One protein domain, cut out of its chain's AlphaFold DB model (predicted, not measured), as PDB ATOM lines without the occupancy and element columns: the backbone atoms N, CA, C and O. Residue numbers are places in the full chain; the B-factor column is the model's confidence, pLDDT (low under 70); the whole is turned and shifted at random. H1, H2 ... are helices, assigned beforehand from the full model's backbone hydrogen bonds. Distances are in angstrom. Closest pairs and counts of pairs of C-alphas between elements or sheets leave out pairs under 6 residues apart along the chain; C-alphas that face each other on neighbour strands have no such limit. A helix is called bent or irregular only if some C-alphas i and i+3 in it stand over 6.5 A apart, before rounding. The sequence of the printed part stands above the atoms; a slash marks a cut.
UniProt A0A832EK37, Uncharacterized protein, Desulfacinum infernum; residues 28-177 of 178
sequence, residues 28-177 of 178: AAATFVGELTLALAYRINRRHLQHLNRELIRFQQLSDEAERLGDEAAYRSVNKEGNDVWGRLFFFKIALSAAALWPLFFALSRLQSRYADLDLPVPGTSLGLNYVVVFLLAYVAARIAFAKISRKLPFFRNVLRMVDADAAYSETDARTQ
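This is residues 28 to 177 of the 178 residues of an uncharacterized protein of Desulfacinum infernum (UniProt A0A832EK37). What is the shape? A long bent helix, H1, has H2 folded back along its arm H1b, H5 beside H1b, and H3 and H4 packed on residues 28 to 34 of H1a. How large? The 150 printed residues, all helix in class with five named helices, H1 to H5, are only just loose, close to extended: radius of gyration of the C-alphas 21.7 A, spans 67 by 37 by 26 A.

Where is H1? By its hydrogen bonds H1, residues 28 to 68, was assigned as one helix, but it is bent, C-alphas 44 and 47 being 7.8 A apart: arm H1b is residues 47 to 68, 31.8 A, and arm H1a is residues 28 to 44, with C-alpha 28 at (52.505, -21.147, 8.151). Where are the others? H2 is residues 72 to 99, 39.9 A; H3 102 to 115; H4 131 to 150; H5 154 to 176, 31.7 A, ending at (17.495, -43.050, 0.045).

What touches H1? H1b and H2 form a hairpin, closest C-alphas Phe 59 and Gly 82, 5.0 A, at a shallow tilt of 27 degrees. Among others, H1a touches H4 at a steep tilt of 55 degrees, closest C-alphas Ala 28 and Ala 142, 5.6 A. Are the backbones complete? Every O i to N i+4 pair is within hydrogen-bond range in H1a, H1b, H2 and H4; 8 of 10 are in H3, 18 of 19 in H5.

Which link is long? H3 to H4, residues 116 to 130; the printed part has no cut. Where is pLDDT under 70? At residues 124, 151 to 152, 154 to 155 and 169 to 177.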
ATOM      1  N   ALA A  28      52.963 -20.086   7.260       95.50
ATOM      2  CA  ALA A  28      52.505 -21.147   8.151       95.50
ATOM      3  C   ALA A  28      51.618 -20.602   9.282       95.50
ATOM      4  O   ALA A  28      50.550 -21.158   9.545       95.50
ATOM      5  N   ALA A  29      52.013 -19.491   9.909       96.00
ATOM      6  CA  ALA A  29      51.236 -18.844  10.964       96.00
ATOM      7  C   ALA A  29      49.889 -18.320  10.443       96.00
ATOM      8  O   ALA A  29      48.849 -18.608  11.036       96.00
ATOM      9  N   ALA A  30      49.882 -17.619   9.305       96.94
ATOM     10  CA  ALA A  30      48.662 -17.117   8.678       96.94
ATOM     11  C   ALA A  30      47.716 -18.262   8.293       96.94
ATOM     12  O   ALA A  30      46.516 -18.179   8.549       96.94
ATOM     13  N   THR A  31      48.261 -19.358   7.751       95.31
ATOM     14  CA  THR A  31      47.503 -20.583   7.462       95.31
ATOM     15  C   THR A  31      46.872 -21.148   8.730       95.31
ATOM     16  O   THR A  31      45.669 -21.388   8.760       95.31
ATOM     17  N   PHE A  32      47.656 -21.326   9.793       93.50
ATOM     18  CA  PHE A  32      47.166 -21.895  11.046       93.50
ATOM     19  C   PHE A  32      46.044 -21.054  11.670       93.50
ATOM     20  O   PHE A  32      45.000 -21.591  12.044       93.50
ATOM     21  N   VAL A  33      46.229 -19.734  11.746       95.06
ATOM     22  CA  VAL A  33      45.224 -18.814  12.299       95.06
ATOM     23  C   VAL A  33      43.979 -18.756  11.411       95.06
ATOM     24  O   VAL A  33      42.859 -18.757  11.926       95.06
ATOM     25  N   GLY A  34      44.146 -18.751  10.087       94.00
ATOM     26  CA  GLY A  34      43.033 -18.769   9.137       94.00
ATOM     27  C   GLY A  34      42.191 -20.040   9.259       94.00
ATOM     28  O   GLY A  34      40.965 -19.973   9.323       94.00
ATOM     29  N   GLU A  35      42.837 -21.198   9.388       91.38
ATOM     30  CA  GLU A  35      42.172 -22.491   9.597       91.38
ATOM     31  C   GLU A  35      41.472 -22.569  10.954       91.38
ATOM     32  O   GLU A  35      40.351 -23.070  11.049       91.38
ATOM     33  N   LEU A  36      42.088 -22.032  12.010       91.25
ATOM     34  CA  LEU A  36      41.448 -21.933  13.320       91.25
ATOM     35  C   LEU A  36      40.204 -21.035  13.265       91.25
ATOM     36  O   LEU A  36      39.165 -21.384  13.828       91.25
ATOM     37  N   THR A  37      40.295 -19.914  12.544       93.06
ATOM     38  CA  THR A  37      39.175 -18.991  12.315       93.06
ATOM     39  C   THR A  37      38.042 -19.702  11.579       93.06
ATOM     40  O   THR A  37      36.900 -19.663  12.034       93.06
ATOM     41  N   LEU A  38      38.357 -20.417  10.494       90.25
ATOM     42  CA  LEU A  38      37.384 -21.188   9.719       90.25
ATOM     43  C   LEU A  38      36.714 -22.273  10.571       90.25
ATOM     44  O   LEU A  38      35.490 -22.399  10.568       90.25
ATOM     45  N   ALA A  39      37.505 -23.027  11.337       88.81
ATOM     46  CA  ALA A  39      37.017 -24.086  12.211       88.81
ATOM     47  C   ALA A  39      36.065 -23.547  13.289       88.81
ATOM     48  O   ALA A  39      35.010 -24.137  13.547       88.81
ATOM     49  N   LEU A  40      36.414 -22.415  13.904       90.56
ATOM     50  CA  LEU A  40      35.584 -21.766  14.912       90.56
ATOM     51  C   LEU A  40      34.304 -21.187  14.300       90.56
ATOM     52  O   LEU A  40      33.213 -21.440  14.813       90.56
ATOM     53  N   ALA A  41      34.420 -20.469  13.183       91.19
ATOM     54  CA  ALA A  41      33.285 -19.874  12.489       91.19
ATOM     55  C   ALA A  41      32.290 -20.946  12.019       91.19
ATOM     56  O   ALA A  41      31.085 -20.804  12.238       91.19
ATOM     57  N   TYR A  42      32.780 -22.058  11.463       88.81
ATOM     58  CA  TYR A  42      31.942 -23.205  11.123       88.81
ATOM     59  C   TYR A  42      31.279 -23.804  12.367       88.81
ATOM     60  O   TYR A  42      30.069 -24.018  12.370       88.81
ATOM     61  N   ARG A  43      32.031 -24.034  13.452       88.19
ATOM     62  CA  ARG A  43      31.492 -24.626  14.689       88.19
ATOM     63  C   ARG A  43      30.352 -23.795  15.280       88.19
ATOM     64  O   ARG A  43      29.349 -24.375  15.693       88.19
ATOM     65  N   ILE A  44      30.502 -22.473  15.318       91.88
ATOM     66  CA  ILE A  44      29.484 -21.552  15.845       91.88
ATOM     67  C   ILE A  44      28.232 -21.575  14.961       91.88
ATOM     68  O   ILE A  44      27.116 -21.679  15.465       91.88
ATOM     69  N   ASN A  45      28.410 -21.547  13.640       91.56
ATOM     70  CA  ASN A  45      27.306 -21.412  12.691       91.56
ATOM     71  C   ASN A  45      26.749 -22.745  12.170       91.56
ATOM     72  O   ASN A  45      25.834 -22.752  11.345       91.56
ATOM     73  N   ARG A  46      27.260 -23.881  12.654       88.75
ATOM     74  CA  ARG A  46      26.915 -25.216  12.148       88.75
ATOM     75  C   ARG A  46      25.411 -25.461  12.095       88.75
ATOM     76  O   ARG A  46      24.918 -25.981  11.105       88.75
ATOM     77  N   ARG A  47      24.670 -25.065  13.134       89.94
ATOM     78  CA  ARG A  47      23.208 -25.255  13.184       89.94
ATOM     79  C   ARG A  47      22.495 -24.528  12.042       89.94
ATOM     80  O   ARG A  47      21.595 -25.097  11.435       89.94
ATOM     81  N   HIS A  48      22.917 -23.300  11.749       91.44
ATOM     82  CA  HIS A  48      22.353 -22.501  10.667       91.44
ATOM     83  C   HIS A  48      22.707 -23.093   9.298       91.44
ATOM     84  O   HIS A  48      21.824 -23.286   8.467       91.44
ATOM     85  N   LEU A  49      23.968 -23.494   9.107       89.31
ATOM     86  CA  LEU A  49      24.412 -24.200   7.903       89.31
ATOM     87  C   LEU A  49      23.605 -25.473   7.646       89.31
ATOM     88  O   LEU A  49      23.120 -25.682   6.541       89.31
ATOM     89  N   GLN A  50      23.428 -26.308   8.670       89.44
ATOM     90  CA  GLN A  50      22.641 -27.534   8.568       89.44
ATOM     91  C   GLN A  50      21.166 -27.253   8.256       89.44
ATOM     92  O   GLN A  50      20.540 -28.025   7.537       89.44
ATOM     93  N   HIS A  51      20.604 -26.169   8.796       91.50
ATOM     94  CA  HIS A  51      19.235 -25.766   8.495       91.50
ATOM     95  C   HIS A  51      19.075 -25.365   7.025       91.50
ATOM     96  O   HIS A  51      18.232 -25.953   6.356       91.50
ATOM     97  N   LEU A  52      19.939 -24.480   6.511       91.31
ATOM     98  CA  LEU A  52      19.942 -24.090   5.096       91.31
ATOM     99  C   LEU A  52      20.145 -25.293   4.166       91.31
ATOM    100  O   LEU A  52      19.507 -25.383   3.124       91.31
ATOM    101  N   ASN A  53      21.007 -26.240   4.546       90.06
ATOM    102  CA  ASN A  53      21.261 -27.431   3.735       90.06
ATOM    103  C   ASN A  53      20.032 -28.355   3.670       90.06
ATOM    104  O   ASN A  53      19.692 -28.846   2.600       90.06
ATOM    105  N   ARG A  54      19.340 -28.573   4.800       90.62
ATOM    106  CA  ARG A  54      18.090 -29.357   4.831       90.62
ATOM    107  C   ARG A  54      16.970 -28.678   4.049       90.62
ATOM    108  O   ARG A  54      16.220 -29.345   3.350       90.62
ATOM    109  N   GLU A  55      16.859 -27.363   4.186       92.44
ATOM    110  CA  GLU A  55      15.863 -26.568   3.474       92.44
ATOM    111  C   GLU A  55      16.091 -26.633   1.957       92.44
ATOM    112  O   GLU A  55      15.152 -26.890   1.210       92.44
ATOM    113  N   LEU A  56      17.348 -26.533   1.507       91.81
ATOM    114  CA  LEU A  56      17.711 -26.678   0.098       91.81
ATOM    115  C   LEU A  56      17.343 -28.061  -0.464       91.81
ATOM    116  O   LEU A  56      16.749 -28.137  -1.536       91.81
ATOM    117  N   ILE A  57      17.655 -29.137   0.268       90.12
ATOM    118  CA  ILE A  57      17.306 -30.512  -0.133       90.12
ATOM    119  C   ILE A  57      15.786 -30.660  -0.274       90.12
ATOM    120  O   ILE A  57      15.313 -31.196  -1.272       90.12
ATOM    121  N   ARG A  58      15.016 -30.130   0.685       91.00
ATOM    122  CA  ARG A  58      13.549 -30.160   0.637       91.00
ATOM    123  C   ARG A  58      13.001 -29.428  -0.589       91.00
ATOM    124  O   ARG A  58      12.083 -29.930  -1.233       91.00
ATOM    125  N   PHE A  59      13.542 -28.257  -0.921       92.38
ATOM    126  CA  PHE A  59      13.109 -27.524  -2.112       92.38
ATOM    127  C   PHE A  59      13.483 -28.238  -3.411       92.38
ATOM    128  O   PHE A  59      12.682 -28.241  -4.342       92.38
ATOM    129  N   GLN A  60      14.651 -28.886  -3.467       89.31
ATOM    130  CA  GLN A  60      15.011 -29.753  -4.594       89.31
ATOM    131  C   GLN A  60      14.005 -30.892  -4.768       89.31
ATOM    132  O   GLN A  60      13.495 -31.077  -5.864       89.31
ATOM    133  N   GLN A  61      13.641 -31.582  -3.685       89.06
ATOM    134  CA  GLN A  61      12.656 -32.670  -3.723       89.06
ATOM    135  C   GLN A  61      11.286 -32.205  -4.225       89.06
ATOM    136  O   GLN A  61      10.710 -32.829  -5.112       89.06
ATOM    137  N   LEU A  62      10.777 -31.091  -3.694       91.75
ATOM    138  CA  LEU A  62       9.496 -30.528  -4.125       91.75
ATOM    139  C   LEU A  62       9.532 -30.071  -5.591       91.75
ATOM    140  O   LEU A  62       8.522 -30.157  -6.286       91.75
ATOM    141  N   SER A  63      10.685 -29.586  -6.064       88.44
ATOM    142  CA  SER A  63      10.854 -29.174  -7.462       88.44
ATOM    143  C   SER A  63      10.843 -30.397  -8.378       88.44
ATOM    144  O   SER A  63      10.108 -30.405  -9.362       88.44
ATOM    145  N   ASP A  64      11.571 -31.453  -8.010       89.81
ATOM    146  CA  ASP A  64      11.598 -32.726  -8.739       89.81
ATOM    147  C   ASP A  64      10.204 -33.387  -8.782       89.81
ATOM    148  O   ASP A  64       9.810 -33.958  -9.799       89.81
ATOM    149  N   GLU A  65       9.432 -33.312  -7.693       91.31
ATOM    150  CA  GLU A  65       8.059 -33.832  -7.633       91.31
ATOM    151  C   GLU A  65       7.101 -33.040  -8.532       91.31
ATOM    152  O   GLU A  65       6.361 -33.638  -9.317       91.31
ATOM    153  N   ALA A  66       7.143 -31.706  -8.474       90.88
ATOM    154  CA  ALA A  66       6.322 -30.851  -9.331       90.88
ATOM    155  C   ALA A  66       6.635 -31.063 -10.822       90.88
ATOM    156  O   ALA A  66       5.720 -31.117 -11.647       90.88
ATOM    157  N   GLU A  67       7.913 -31.254 -11.163       91.06
ATOM    158  CA  GLU A  67       8.351 -31.584 -12.522       91.06
ATOM    159  C   GLU A  67       7.794 -32.941 -12.981       91.06
ATOM    160  O   GLU A  67       7.248 -33.045 -14.081       91.06
ATOM    161  N   ARG A  68       7.843 -33.970 -12.123       91.94
ATOM    162  CA  ARG A  68       7.276 -35.301 -12.419       91.94
ATOM    163  C   ARG A  68       5.766 -35.273 -12.648       91.94
ATOM    164  O   ARG A  68       5.267 -36.048 -13.461       91.94
ATOM    165  N   LEU A  69       5.048 -34.413 -11.931       93.44
ATOM    166  CA  LEU A  69       3.600 -34.236 -12.075       93.44
ATOM    167  C   LEU A  69       3.218 -33.326 -13.257       93.44
ATOM    168  O   LEU A  69       2.035 -33.217 -13.574       93.44
ATOM    169  N   GLY A  70       4.194 -32.691 -13.916       92.50
ATOM    170  CA  GLY A  70       3.958 -31.744 -15.007       92.50
ATOM    171  C   GLY A  70       3.330 -30.419 -14.556       92.50
ATOM    172  O   GLY A  70       2.782 -29.692 -15.385       92.50
ATOM    173  N   ASP A  71       3.387 -30.095 -13.261       94.06
ATOM    174  CA  ASP A  71       2.836 -28.853 -12.715       94.06
ATOM    175  C   ASP A  71       3.874 -27.725 -12.800       94.06
ATOM    176  O   ASP A  71       4.656 -27.473 -11.880       94.06
ATOM    177  N   GLU A  72       3.879 -27.017 -13.933       92.88
ATOM    178  CA  GLU A  72       4.801 -25.902 -14.169       92.88
ATOM    179  C   GLU A  72       4.638 -24.744 -13.171       92.88
ATOM    180  O   GLU A  72       5.612 -24.042 -12.873       92.88
ATOM    181  N   ALA A  73       3.423 -24.501 -12.672       93.19
ATOM    182  CA  ALA A  73       3.160 -23.397 -11.753       93.19
ATOM    183  C   ALA A  73       3.748 -23.703 -10.370       93.19
ATOM    184  O   ALA A  73       4.461 -22.865  -9.796       93.19
ATOM    185  N   ALA A  74       3.528 -24.925  -9.875       89.81
ATOM    186  CA  ALA A  74       4.167 -25.415  -8.661       89.81
ATOM    187  C   ALA A  74       5.693 -25.448  -8.827       89.81
ATOM    188  O   ALA A  74       6.402 -24.865  -8.007       89.81
ATOM    189  N   TYR A  75       6.202 -25.992  -9.937       91.00
ATOM    190  CA  TYR A  75       7.640 -26.052 -10.209       91.00
ATOM    191  C   TYR A  75       8.305 -24.672 -10.143       91.00
ATOM    192  O   TYR A  75       9.287 -24.481  -9.425       91.00
ATOM    193  N   ARG A  76       7.760 -23.665 -10.842       93.62
ATOM    194  CA  ARG A  76       8.344 -22.311 -10.861       93.62
ATOM    195  C   ARG A  76       8.353 -21.652  -9.485       93.62
ATOM    196  O   ARG A  76       9.305 -20.934  -9.175       93.62
ATOM    197  N   SER A  77       7.308 -21.858  -8.686       93.81
ATOM    198  CA  SER A  77       7.225 -21.270  -7.345       93.81
ATOM    199  C   SER A  77       8.232 -21.913  -6.387       93.81
ATOM    200  O   SER A  77       9.046 -21.199  -5.801       93.81
ATOM    201  N   VAL A  78       8.266 -23.246  -6.327       92.25
ATOM    202  CA  VAL A  78       9.194 -24.013  -5.484       92.25
ATOM    203  C   VAL A  78      10.648 -23.766  -5.893       92.25
ATOM    204  O   VAL A  78      11.498 -23.512  -5.040       92.25
ATOM    205  N   ASN A  79      10.942 -23.751  -7.195       91.62
ATOM    206  CA  ASN A  79      12.295 -23.507  -7.696       91.62
ATOM    207  C   ASN A  79      12.791 -22.086  -7.366       91.62
ATOM    208  O   ASN A  79      13.977 -21.870  -7.107       91.62
ATOM    209  N   LYS A  80      11.890 -21.094  -7.336       94.44
ATOM    210  CA  LYS A  80      12.244 -19.728  -6.929       94.44
ATOM    211  C   LYS A  80      12.670 -19.675  -5.459       94.44
ATOM    212  O   LYS A  80      13.681 -19.043  -5.157       94.44
ATOM    213  N   GLU A  81      11.934 -20.338  -4.570       94.38
ATOM    214  CA  GLU A  81      12.288 -20.420  -3.145       94.38
ATOM    215  C   GLU A  81      13.577 -21.227  -2.926       94.38
ATOM    216  O   GLU A  81      14.473 -20.787  -2.201       94.38
ATOM    217  N   GLY A  82      13.736 -22.348  -3.638       92.31
ATOM    218  CA  GLY A  82      14.957 -23.155  -3.613       92.31
ATOM    219  C   GLY A  82      16.209 -22.370  -4.019       92.31
ATOM    220  O   GLY A  82      17.240 -22.461  -3.349       92.31
ATOM    221  N   ASN A  83      16.117 -21.537  -5.060       93.94
ATOM    222  CA  ASN A  83      17.229 -20.689  -5.500       93.94
ATOM    223  C   ASN A  83      17.634 -19.629  -4.468       93.94
ATOM    224  O   ASN A  83      18.821 -19.329  -4.328       93.94
ATOM    225  N   ASP A  84      16.680 -19.074  -3.723       95.56
ATOM    226  CA  ASP A  84      16.969 -18.111  -2.658       95.56
ATOM    227  C   ASP A  84      17.718 -18.781  -1.486       95.56
ATOM    228  O   ASP A  84      18.748 -18.285  -1.014       95.56
ATOM    229  N   VAL A  85      17.284 -19.982  -1.081       95.00
ATOM    230  CA  VAL A  85      17.985 -20.796  -0.068       95.00
ATOM    231  C   VAL A  85      19.392 -21.176  -0.541       95.00
ATOM    232  O   VAL A  85      20.361 -21.044   0.218       95.00
ATOM    233  N   TRP A  86      19.529 -21.606  -1.800       93.06
ATOM    234  CA  TRP A  86      20.825 -21.911  -2.409       93.06
ATOM    235  C   TRP A  86      21.755 -20.695  -2.380       93.06
ATOM    236  O   TRP A  86      22.910 -20.813  -1.961       93.06
ATOM    237  N   GLY A  87      21.240 -19.520  -2.753       94.88
ATOM    238  CA  GLY A  87      21.981 -18.262  -2.741       94.88
ATOM    239  C   GLY A  87      22.520 -17.937  -1.351       94.88
ATOM    240  O   GLY A  87      23.721 -17.703  -1.193       94.88
ATOM    241  N   ARG A  88      21.672 -18.014  -0.315       95.06
ATOM    242  CA  ARG A  88      22.107 -17.820   1.080       95.06
ATOM    243  C   ARG A  88      23.211 -18.793   1.482       95.06
ATOM    244  O   ARG A  88      24.225 -18.369   2.038       95.06
ATOM    245  N   LEU A  89      23.047 -20.083   1.182       92.06
ATOM    246  CA  LEU A  89      24.043 -21.104   1.512       92.06
ATOM    247  C   LEU A  89      25.378 -20.861   0.789       92.06
ATOM    248  O   LEU A  89      26.446 -21.008   1.389       92.06
ATOM    249  N   PHE A  90      25.327 -20.475  -0.484       93.31
ATOM    250  CA  PHE A  90      26.498 -20.152  -1.293       93.31
ATOM    251  C   PHE A  90      27.265 -18.950  -0.730       93.31
ATOM    252  O   PHE A  90      28.460 -19.065  -0.437       93.31
ATOM    253  N   PHE A  91      26.580 -17.827  -0.495       94.69
ATOM    254  CA  PHE A  91      27.207 -16.633   0.075       94.69
ATOM    255  C   PHE A  91      27.764 -16.887   1.472       94.69
ATOM    256  O   PHE A  91      28.845 -16.398   1.797       94.69
ATOM    257  N   PHE A  92      27.096 -17.713   2.277       92.56
ATOM    258  CA  PHE A  92      27.604 -18.095   3.589       92.56
ATOM    259  C   PHE A  92      28.931 -18.871   3.496       92.56
ATOM    260  O   PHE A  92      29.876 -18.593   4.238       92.56
ATOM    261  N   LYS A  93      29.048 -19.818   2.553       90.06
ATOM    262  CA  LYS A  93      30.300 -20.561   2.304       90.06
ATOM    263  C   LYS A  93      31.430 -19.645   1.820       90.06
ATOM    264  O   LYS A  93      32.577 -19.807   2.251       90.06
ATOM    265  N   ILE A  94      31.115 -18.665   0.972       93.31
ATOM    266  CA  ILE A  94      32.078 -17.637   0.549       93.31
ATOM    267  C   ILE A  94      32.518 -16.795   1.744       93.31
ATOM    268  O   ILE A  94      33.717 -16.614   1.941       93.31
ATOM    269  N   ALA A  95      31.579 -16.325   2.565       92.50
ATOM    270  CA  ALA A  95      31.874 -15.505   3.734       92.50
ATOM    271  C   ALA A  95      32.797 -16.232   4.720       92.50
ATOM    272  O   ALA A  95      33.782 -15.653   5.172       92.50
ATOM    273  N   LEU A  96      32.549 -17.521   4.991       89.75
ATOM    274  CA  LEU A  96      33.448 -18.354   5.796       89.75
ATOM    275  C   LEU A  96      34.861 -18.438   5.198       89.75
ATOM    276  O   LEU A  96      35.850 -18.331   5.923       89.75
ATOM    277  N   SER A  97      34.958 -18.608   3.879       88.38
ATOM    278  CA  SER A  97      36.243 -18.707   3.180       88.38
ATOM    279  C   SER A  97      37.011 -17.384   3.211       88.38
ATOM    280  O   SER A  97      38.209 -17.373   3.488       88.38
ATOM    281  N   ALA A  98      36.319 -16.265   2.987       92.19
ATOM    282  CA  ALA A  98      36.885 -14.923   3.061       92.19
ATOM    283  C   ALA A  98      37.313 -14.567   4.491       92.19
ATOM    284  O   ALA A  98      38.389 -14.007   4.692       92.19
ATOM    285  N   ALA A  99      36.521 -14.965   5.491       91.12
ATOM    286  CA  ALA A  99      36.853 -14.769   6.895       91.12
ATOM    287  C   ALA A  99      38.167 -15.454   7.279       91.12
ATOM    288  O   ALA A  99      38.856 -14.946   8.146       91.12
ATOM    289  N   ALA A 100      38.576 -16.549   6.631       91.00
ATOM    290  CA  ALA A 100      39.861 -17.196   6.908       91.00
ATOM    291  C   ALA A 100      41.085 -16.409   6.389       91.00
ATOM    292  O   ALA A 100      42.211 -16.719   6.775       91.00
ATOM    293  N   LEU A 101      40.896 -15.408   5.517       93.69
ATOM    294  CA  LEU A 101      41.991 -14.685   4.858       93.69
ATOM    295  C   LEU A 101      42.564 -13.533   5.685       93.69
ATOM    296  O   LEU A 101      43.641 -13.046   5.362       93.69
ATOM    297  N   TRP A 102      41.898 -13.098   6.755       94.94
ATOM    298  CA  TRP A 102      42.329 -11.925   7.521       94.94
ATOM    299  C   TRP A 102      43.808 -11.937   7.988       94.94
ATOM    300  O   TRP A 102      44.451 -10.889   7.882       94.94
ATOM    301  N   PRO A 103      44.419 -13.067   8.419       95.62
ATOM    302  CA  PRO A 103      45.807 -13.077   8.892       95.62
ATOM    303  C   PRO A 103      46.817 -12.838   7.764       95.62
ATOM    304  O   PRO A 103      47.934 -12.385   8.017       95.62
ATOM    305  N   LEU A 104      46.418 -13.118   6.518       95.38
ATOM    306  CA  LEU A 104      47.218 -12.884   5.318       95.38
ATOM    307  C   LEU A 104      47.620 -11.410   5.208       95.38
ATOM    308  O   LEU A 104      48.773 -11.108   4.915       95.38
ATOM    309  N   PHE A 105      46.691 -10.489   5.483       96.00
ATOM    310  CA  PHE A 105      46.937  -9.050   5.363       96.00
ATOM    311  C   PHE A 105      47.937  -8.548   6.408       96.00
ATOM    312  O   PHE A 105      48.809  -7.741   6.091       96.00
ATOM    313  N   PHE A 106      47.873  -9.073   7.634       96.31
ATOM    314  CA  PHE A 106      48.841  -8.751   8.684       96.31
ATOM    315  C   PHE A 106      50.242  -9.272   8.350       96.31
ATOM    316  O   PHE A 106      51.230  -8.560   8.536       96.31
ATOM    317  N   ALA A 107      50.331 -10.486   7.805       96.19
ATOM    318  CA  ALA A 107      51.593 -11.046   7.341       96.19
ATOM    319  C   ALA A 107      52.197 -10.227   6.186       96.19
ATOM    320  O   ALA A 107      53.381  -9.893   6.225       96.19
ATOM    321  N   LEU A 108      51.380  -9.835   5.204       95.44
ATOM    322  CA  LEU A 108      51.811  -8.971   4.103       95.44
ATOM    323  C   LEU A 108      52.277  -7.599   4.595       95.44
ATOM    324  O   LEU A 108      53.335  -7.142   4.177       95.44
ATOM    325  N   SER A 109      51.551  -6.974   5.524       95.75
ATOM    326  CA  SER A 109      51.956  -5.698   6.131       95.75
ATOM    327  C   SER A 109      53.313  -5.807   6.839       95.75
ATOM    328  O   SER A 109      54.167  -4.924   6.711       95.75
ATOM    329  N   ARG A 110      53.565  -6.926   7.531       93.69
ATOM    330  CA  ARG A 110      54.859  -7.178   8.173       93.69
ATOM    331  C   ARG A 110      55.987  -7.293   7.151       93.69
ATOM    332  O   ARG A 110      57.023  -6.652   7.336       93.69
ATOM    333  N   LEU A 111      55.777  -8.057   6.081       93.62
ATOM    334  CA  LEU A 111      56.757  -8.205   5.004       93.62
ATOM    335  C   LEU A 111      57.009  -6.880   4.285       93.62
ATOM    336  O   LEU A 111      58.164  -6.526   4.066       93.62
ATOM    337  N   GLN A 112      55.958  -6.103   4.017       93.06
ATOM    338  CA  GLN A 112      56.069  -4.777   3.416       93.06
ATOM    339  C   GLN A 112      56.992  -3.864   4.234       93.06
ATOM    340  O   GLN A 112      57.876  -3.231   3.673       93.06
ATOM    341  N   SER A 113      56.857  -3.841   5.566       90.38
ATOM    342  CA  SER A 113      57.682  -2.976   6.428       90.38
ATOM    343  C   SER A 113      59.189  -3.290   6.422       90.38
ATOM    344  O   SER A 113      59.974  -2.488   6.920       90.38
ATOM    345  N   ARG A 114      59.596  -4.459   5.908       87.25
ATOM    346  CA  ARG A 114      60.978  -4.970   5.979       87.25
ATOM    347  C   ARG A 114      61.609  -5.264   4.621       87.25
ATOM    348  O   ARG A 114      62.827  -5.210   4.505       87.25
ATOM    349  N   TYR A 115      60.790  -5.606   3.631       89.00
ATOM    350  CA  TYR A 115      61.219  -6.193   2.361       89.00
ATOM    351  C   TYR A 115      60.518  -5.564   1.150       89.00
ATOM    352  O   TYR A 115      60.504  -6.171   0.085       89.00
ATOM    353  N   ALA A 116      59.926  -4.369   1.290       85.94
ATOM    354  CA  ALA A 116      59.270  -3.683   0.172       85.94
ATOM    355  C   ALA A 116      60.206  -3.462  -1.027       85.94
ATOM    356  O   ALA A 116      59.771  -3.639  -2.159       85.94
ATOM    357  N   ASP A 117      61.474  -3.140  -0.761       85.38
ATOM    358  CA  ASP A 117      62.492  -2.862  -1.783       85.38
ATOM    359  C   ASP A 117      63.337  -4.099  -2.146       85.38
ATOM    360  O   ASP A 117      64.295  -4.004  -2.915       85.38
ATOM    361  N   LEU A 118      63.033  -5.266  -1.558       83.31
ATOM    362  CA  LEU A 118      63.761  -6.503  -1.820       83.31
ATOM    363  C   LEU A 118      63.037  -7.320  -2.889       83.31
ATOM    364  O   LEU A 118      62.012  -7.947  -2.621       83.31
ATOM    365  N   ASP A 119      63.650  -7.399  -4.061       83.00
ATOM    366  CA  ASP A 119      63.203  -8.281  -5.129       83.00
ATOM    367  C   ASP A 119      64.009  -9.583  -5.143       83.00
ATOM    368  O   ASP A 119      65.247  -9.587  -5.158       83.00
ATOM    369  N   LEU A 120      63.300 -10.715  -5.138       80.19
ATOM    370  CA  LEU A 120      63.922 -12.028  -5.284       80.19
ATOM    371  C   LEU A 120      64.192 -12.284  -6.777       80.19
ATOM    372  O   LEU A 120      63.230 -12.405  -7.538       80.19
ATOM    373  N   PRO A 121      65.456 -12.379  -7.224       79.38
ATOM    374  CA  PRO A 121      65.753 -12.554  -8.641       79.38
ATOM    375  C   PRO A 121      65.255 -13.916  -9.132       79.38
ATOM    376  O   PRO A 121      65.528 -14.949  -8.513       79.38
ATOM    377  N   VAL A 122      64.539 -13.933 -10.257       75.75
ATOM    378  CA  VAL A 122      64.100 -15.180 -10.895       75.75
ATOM    379  C   VAL A 122      65.224 -15.724 -11.780       75.75
ATOM    380  O   VAL A 122      65.647 -15.030 -12.709       75.75
ATOM    381  N   PRO A 123      65.697 -16.968 -11.563       72.81
ATOM    382  CA  PRO A 123      66.741 -17.563 -12.391       72.81
ATOM    383  C   PRO A 123      66.356 -17.558 -13.878       72.81
ATOM    384  O   PRO A 123      65.313 -18.089 -14.253       72.81
ATOM    385  N   GLY A 124      67.201 -16.966 -14.728       69.38
ATOM    386  CA  GLY A 124      66.993 -16.931 -16.181       69.38
ATOM    387  C   GLY A 124      66.125 -15.779 -16.705       69.38
ATOM    388  O   GLY A 124      65.859 -15.738 -17.903       69.38
ATOM    389  N   THR A 125      65.711 -14.827 -15.859       73.12
ATOM    390  CA  THR A 125      65.013 -13.604 -16.302       73.12
ATOM    391  C   THR A 125      65.552 -12.363 -15.582       73.12
ATOM    392  O   THR A 125      66.191 -12.480 -14.540       73.12
ATOM    393  N   SER A 126      65.283 -11.166 -16.110       73.12
ATOM    394  CA  SER A 126      65.547  -9.893 -15.417       73.12
ATOM    395  C   SER A 126      64.441  -9.499 -14.427       73.12
ATOM    396  O   SER A 126      64.493  -8.412 -13.856       73.12
ATOM    397  N   LEU A 127      63.427 -10.352 -14.240       74.62
ATOM    398  CA  LEU A 127      62.297 -10.077 -13.361       74.62
ATOM    399  C   LEU A 127      62.643 -10.430 -11.910       74.62
ATOM    400  O   LEU A 127      63.178 -11.502 -11.614       74.62
ATOM    401  N   GLY A 128      62.289  -9.524 -11.006       80.38
ATOM    402  CA  GLY A 128      62.292  -9.742  -9.568       80.38
ATOM    403  C   GLY A 128      60.904 -10.140  -9.071       80.38
ATOM    404  O   GLY A 128      59.905  -9.542  -9.470       80.38
ATOM    405  N   LEU A 129      60.815 -11.153  -8.209       85.31
ATOM    406  CA  LEU A 129      59.582 -11.449  -7.483       85.31
ATOM    407  C   LEU A 129      59.516 -10.585  -6.232       85.31
ATOM    408  O   LEU A 129      60.287 -10.775  -5.288       85.31
ATOM    409  N   ASN A 130      58.526  -9.701  -6.217       89.12
ATOM    410  CA  ASN A 130      58.164  -8.935  -5.040       89.12
ATOM    411  C   ASN A 130      57.668  -9.859  -3.906       89.12
ATOM    412  O   ASN A 130      57.095 -10.933  -4.152       89.12
ATOM    413  N   TYR A 131      57.823  -9.402  -2.662       90.19
ATOM    414  CA  TYR A 131      57.379 -10.091  -1.450       90.19
ATOM    415  C   TYR A 131      55.940 -10.611  -1.486       90.19
ATOM    416  O   TYR A 131      55.684 -11.692  -0.953       90.19
ATOM    417  N   VAL A 132      55.011  -9.911  -2.144       93.56
ATOM    418  CA  VAL A 132      53.617 -10.361  -2.267       93.56
ATOM    419  C   VAL A 132      53.540 -11.695  -3.009       93.56
ATOM    420  O   VAL A 132      52.886 -12.623  -2.539       93.56
ATOM    421  N   VAL A 133      54.228 -11.821  -4.146       92.56
ATOM    422  CA  VAL A 133      54.164 -13.029  -4.984       92.56
ATOM    423  C   VAL A 133      54.818 -14.206  -4.270       92.56
ATOM    424  O   VAL A 133      54.224 -15.282  -4.182       92.56
ATOM    425  N   VAL A 134      56.008 -13.993  -3.702       93.25
ATOM    426  CA  VAL A 134      56.732 -15.035  -2.956       93.25
ATOM    427  C   VAL A 134      55.906 -15.510  -1.759       93.25
ATOM    428  O   VAL A 134      55.774 -16.716  -1.532       93.25
ATOM    429  N   PHE A 135      55.286 -14.580  -1.029       95.06
ATOM    430  CA  PHE A 135      54.429 -14.909   0.102       95.06
ATOM    431  C   PHE A 135      53.165 -15.663  -0.307       95.06
ATOM    432  O   PHE A 135      52.828 -16.648   0.343       95.06
ATOM    433  N   LEU A 136      52.481 -15.265  -1.385       95.00
ATOM    434  CA  LEU A 136      51.289 -15.974  -1.862       95.00
ATOM    435  C   LEU A 136      51.609 -17.414  -2.279       95.00
ATOM    436  O   LEU A 136      50.862 -18.327  -1.926       95.00
ATOM    437  N   LEU A 137      52.736 -17.639  -2.964       94.75
ATOM    438  CA  LEU A 137      53.191 -18.988  -3.315       94.75
ATOM    439  C   LEU A 137      53.467 -19.829  -2.060       94.75
ATOM    440  O   LEU A 137      52.978 -20.956  -1.949       94.75
ATOM    441  N   ALA A 138      54.191 -19.265  -1.089       95.12
ATOM    442  CA  ALA A 138      54.466 -19.926   0.185       95.12
ATOM    443  C   ALA A 138      53.183 -20.200   0.987       95.12
ATOM    444  O   ALA A 138      53.032 -21.275   1.563       95.12
ATOM    445  N   TYR A 139      52.233 -19.264   0.995       95.44
ATOM    446  CA  TYR A 139      50.948 -19.385   1.676       95.44
ATOM    447  C   TYR A 139      50.075 -20.484   1.071       95.44
ATOM    448  O   TYR A 139      49.542 -21.315   1.805       95.44
ATOM    449  N   VAL A 140      49.962 -20.553  -0.259       94.88
ATOM    450  CA  VAL A 140      49.222 -21.633  -0.931       94.88
ATOM    451  C   VAL A 140      49.873 -22.988  -0.648       94.88
ATOM    452  O   VAL A 140      49.176 -23.941  -0.290       94.88
ATOM    453  N   ALA A 141      51.204 -23.077  -0.727       95.44
ATOM    454  CA  ALA A 141      51.928 -24.296  -0.383       95.44
ATOM    455  C   ALA A 141      51.697 -24.704   1.085       95.44
ATOM    456  O   ALA A 141      51.404 -25.871   1.365       95.44
ATOM    457  N   ALA A 142      51.749 -23.744   2.014       94.50
ATOM    458  CA  ALA A 142      51.472 -23.959   3.429       94.50
ATOM    459  C   ALA A 142      50.030 -24.432   3.664       94.50
ATOM    460  O   ALA A 142      49.834 -25.387   4.410       94.50
ATOM    461  N   ARG A 143      49.031 -23.853   2.983       90.88
ATOM    462  CA  ARG A 143      47.621 -24.288   3.042       90.88
ATOM    463  C   ARG A 143      47.450 -25.729   2.571       90.88
ATOM    464  O   ARG A 143      46.808 -26.519   3.259       90.88
ATOM    465  N   ILE A 144      48.068 -26.107   1.451       91.19
ATOM    466  CA  ILE A 144      48.010 -27.485   0.932       91.19
ATOM    467  C   ILE A 144      48.692 -28.462   1.900       91.19
ATOM    468  O   ILE A 144      48.154 -29.536   2.187       91.19
ATOM    469  N   ALA A 145      49.868 -28.105   2.424       90.88
ATOM    470  CA  ALA A 145      50.580 -28.923   3.404       90.88
ATOM    471  C   ALA A 145      49.772 -29.067   4.703       90.88
ATOM    472  O   ALA A 145      49.598 -30.177   5.214       90.88
ATOM    473  N   PHE A 146      49.212 -27.965   5.198       88.56
ATOM    474  CA  PHE A 146      48.403 -27.942   6.407       88.56
ATOM    475  C   PHE A 146      47.126 -28.759   6.245       88.56
ATOM    476  O   PHE A 146      46.819 -29.540   7.135       88.56
ATOM    477  N   ALA A 147      46.436 -28.690   5.103       82.06
ATOM    478  CA  ALA A 147      45.259 -29.517   4.827       82.06
ATOM    479  C   ALA A 147      45.556 -31.027   4.908       82.06
ATOM    480  O   ALA A 147      44.694 -31.813   5.298       82.06
ATOM    481  N   LYS A 148      46.783 -31.459   4.582       82.25
ATOM    482  CA  LYS A 148      47.212 -32.860   4.751       82.25
ATOM    483  C   LYS A 148      47.531 -33.199   6.211       82.25
ATOM    484  O   LYS A 148      47.208 -34.296   6.667       82.25
ATOM    485  N   ILE A 149      48.159 -32.276   6.942       83.62
ATOM    486  CA  ILE A 149      48.585 -32.469   8.340       83.62
ATOM    487  C   ILE A 149      47.399 -32.375   9.308       83.62
ATOM    488  O   ILE A 149      47.291 -33.178  10.236       83.62
ATOM    489  N   SER A 150      46.481 -31.438   9.081       73.38
ATOM    490  CA  SER A 150      45.334 -31.146   9.944       73.38
ATOM    491  C   SER A 150      44.391 -32.338  10.095       73.38
ATOM    492  O   SER A 150      43.807 -32.515  11.163       73.38
ATOM    493  N   ARG A 151      44.339 -33.245   9.107       66.00
ATOM    494  CA  ARG A 151      43.606 -34.526   9.200       66.00
ATOM    495  C   ARG A 151      44.090 -35.412  10.355       66.00
ATOM    496  O   ARG A 151      43.329 -36.247  10.840       66.00
ATOM    497  N   LYS A 152      45.335 -35.234  10.812       68.94
ATOM    498  CA  LYS A 152      45.927 -35.971  11.942       68.94
ATOM    499  C   LYS A 152      45.764 -35.251  13.284       68.94
ATOM    500  O   LYS A 152      45.887 -35.892  14.324       68.94
ATOM    501  N   LEU A 153      45.479 -33.946  13.288       74.00
ATOM    502  CA  LEU A 153      45.364 -33.160  14.516       74.00
ATOM    503  C   LEU A 153      43.972 -33.328  15.152       74.00
ATOM    504  O   LEU A 153      42.966 -33.141  14.469       74.00
ATOM    505  N   PRO A 154      43.871 -33.624  16.462       66.50
ATOM    506  CA  PRO A 154      42.603 -33.985  17.103       66.50
ATOM    507  C   PRO A 154      41.557 -32.859  17.082       66.50
ATOM    508  O   PRO A 154      40.369 -33.142  16.935       66.50
ATOM    509  N   PHE A 155      41.980 -31.594  17.174       69.75
ATOM    510  CA  PHE A 155      41.077 -30.439  17.118       69.75
ATOM    511  C   PHE A 155      40.410 -30.295  15.740       69.75
ATOM    512  O   PHE A 155      39.183 -30.268  15.638       69.75
ATOM    513  N   PHE A 156      41.214 -30.285  14.674       71.12
ATOM    514  CA  PHE A 156      40.727 -30.180  13.297       71.12
ATOM    515  C   PHE A 156      39.983 -31.437  12.855       71.12
ATOM    516  O   PHE A 156      38.992 -31.332  12.140       71.12
ATOM    517  N   ARG A 157      40.378 -32.617  13.348       70.75
ATOM    518  CA  ARG A 157      39.676 -33.879  13.089       70.75
ATOM    519  C   ARG A 157      38.221 -33.836  13.543       70.75
ATOM    520  O   ARG A 157      37.375 -34.390  12.858       70.75
ATOM    521  N   ASN A 158      37.912 -33.200  14.672       72.31
ATOM    522  CA  ASN A 158      36.528 -33.113  15.142       72.31
ATOM    523  C   ASN A 158      35.676 -32.254  14.207       72.31
ATOM    524  O   ASN A 158      34.593 -32.678  13.821       72.31
ATOM    525  N   VAL A 159      36.184 -31.088  13.800       75.75
ATOM    526  CA  VAL A 159      35.479 -30.215  12.854       75.75
ATOM    527  C   VAL A 159      35.365 -30.879  11.485       75.75
ATOM    528  O   VAL A 159      34.275 -30.917  10.932       75.75
ATOM    529  N   LEU A 160      36.438 -31.489  10.981       74.50
ATOM    530  CA  LEU A 160      36.423 -32.215   9.713       74.50
ATOM    531  C   LEU A 160      35.426 -33.378   9.744       74.50
ATOM    532  O   LEU A 160      34.626 -33.502   8.832       74.50
ATOM    533  N   ARG A 161      35.373 -34.157  10.832       76.62
ATOM    534  CA  ARG A 161      34.353 -35.205  11.010       76.62
ATOM    535  C   ARG A 161      32.936 -34.648  11.060       76.62
ATOM    536  O   ARG A 161      32.023 -35.331  10.620       76.62
ATOM    537  N   MET A 162      32.736 -33.453  11.617       78.06
ATOM    538  CA  MET A 162      31.430 -32.787  11.609       78.06
ATOM    539  C   MET A 162      31.039 -32.378  10.187       78.06
ATOM    540  O   MET A 162      29.903 -32.625   9.801       78.06
ATOM    541  N   VAL A 163      31.979 -31.827   9.410       76.94
ATOM    542  CA  VAL A 163      31.769 -31.502   7.991       76.94
ATOM    543  C   VAL A 163      31.483 -32.769   7.183       76.94
ATOM    544  O   VAL A 163      30.497 -32.800   6.457       76.94
ATOM    545  N   ASP A 164      32.289 -33.821   7.347       79.56
ATOM    546  CA  ASP A 164      32.132 -35.098   6.643       79.56
ATOM    547  C   ASP A 164      30.804 -35.779   7.009       79.56
ATOM    548  O   ASP A 164      30.121 -36.311   6.138       79.56
ATOM    549  N   ALA A 165      30.399 -35.740   8.284       78.06
ATOM    550  CA  ALA A 165      29.112 -36.276   8.730       78.06
ATOM    551  C   ALA A 165      27.931 -35.476   8.168       78.06
ATOM    552  O   ALA A 165      26.935 -36.068   7.759       78.06
ATOM    553  N   ASP A 166      28.041 -34.146   8.123       78.62
ATOM    554  CA  ASP A 166      27.007 -33.283   7.551       78.62
ATOM    555  C   ASP A 166      26.911 -33.477   6.024       78.62
ATOM    556  O   ASP A 166      25.809 -33.496   5.481       78.62
ATOM    557  N   ALA A 167      28.041 -33.691   5.339       76.69
ATOM    558  CA  ALA A 167      28.082 -34.020   3.914       76.69
ATOM    559  C   ALA A 167      27.483 -35.408   3.625       76.69
ATOM    560  O   ALA A 167      26.648 -35.545   2.733       76.69
ATOM    561  N   ALA A 168      27.842 -36.421   4.419       74.44
ATOM    562  CA  ALA A 168      27.298 -37.772   4.299       74.44
ATOM    563  C   ALA A 168      25.791 -37.825   4.598       74.44
ATOM    564  O   ALA A 168      25.067 -38.557   3.925       74.44
ATOM    565  N   TYR A 169      25.307 -37.037   5.566       69.06
ATOM    566  CA  TYR A 169      23.874 -36.892   5.832       69.06
ATOM    567  C   TYR A 169      23.148 -36.338   4.601       69.06
ATOM    568  O   TYR A 169      22.178 -36.940   4.151       69.06
ATOM    569  N   SER A 170      23.658 -35.255   4.003       68.69
ATOM    570  CA  SER A 170      23.082 -34.676   2.783       68.69
ATOM    571  C   SER A 170      23.084 -35.640   1.589       68.69
ATOM    572  O   SER A 170      22.104 -35.684   0.852       68.69
ATOM    573  N   GLU A 171      24.143 -36.435   1.397       69.50
ATOM    574  CA  GLU A 171      24.188 -37.441   0.322       69.50
ATOM    575  C   GLU A 171      23.264 -38.637   0.572       69.50
ATOM    576  O   GLU A 171      22.665 -39.152  -0.371       69.50
ATOM    577  N   THR A 172      23.157 -39.104   1.818       65.69
ATOM    578  CA  THR A 172      22.309 -40.256   2.158       65.69
ATOM    579  C   THR A 172      20.839 -39.902   1.979       65.69
ATOM    580  O   THR A 172      20.114 -40.660   1.346       65.69
ATOM    581  N   ASP A 173      20.422 -38.720   2.436       60.97
ATOM    582  CA  ASP A 173      19.049 -38.231   2.265       60.97
ATOM    583  C   ASP A 173      18.684 -38.091   0.774       60.97
ATOM    584  O   ASP A 173      17.599 -38.475   0.346       60.97
ATOM    585  N   ALA A 174      19.642 -37.657  -0.056       61.03
ATOM    586  CA  ALA A 174      19.475 -37.592  -1.509       61.03
ATOM    587  C   ALA A 174      19.440 -38.972  -2.205       61.03
ATOM    588  O   ALA A 174      18.866 -39.088  -3.287       61.03
ATOM    589  N   ARG A 175      20.066 -40.016  -1.634       60.72
ATOM    590  CA  ARG A 175      20.129 -41.374  -2.220       60.72
ATOM    591  C   ARG A 175      19.010 -42.298  -1.760       60.72
ATOM    592  O   ARG A 175      18.533 -43.079  -2.568       60.72
ATOM    593  N   THR A 176      18.597 -42.231  -0.496       58.19
ATOM    594  CA  THR A 176      17.495 -43.050   0.045       58.19
ATOM    595  C   THR A 176      16.151 -42.719  -0.614       58.19
ATOM    596  O   THR A 176      15.215 -43.503  -0.509       58.19
ATOM    597  N   GLN A 177      16.058 -41.582  -1.306       51.03
ATOM    598  CA  GLN A 177      14.825 -41.086  -1.916       51.03
ATOM    599  C   GLN A 177      14.829 -41.099  -3.461       51.03
ATOM    600  O   GLN A 177      13.903 -40.561  -4.068       51.03
TER     601      GLN A 177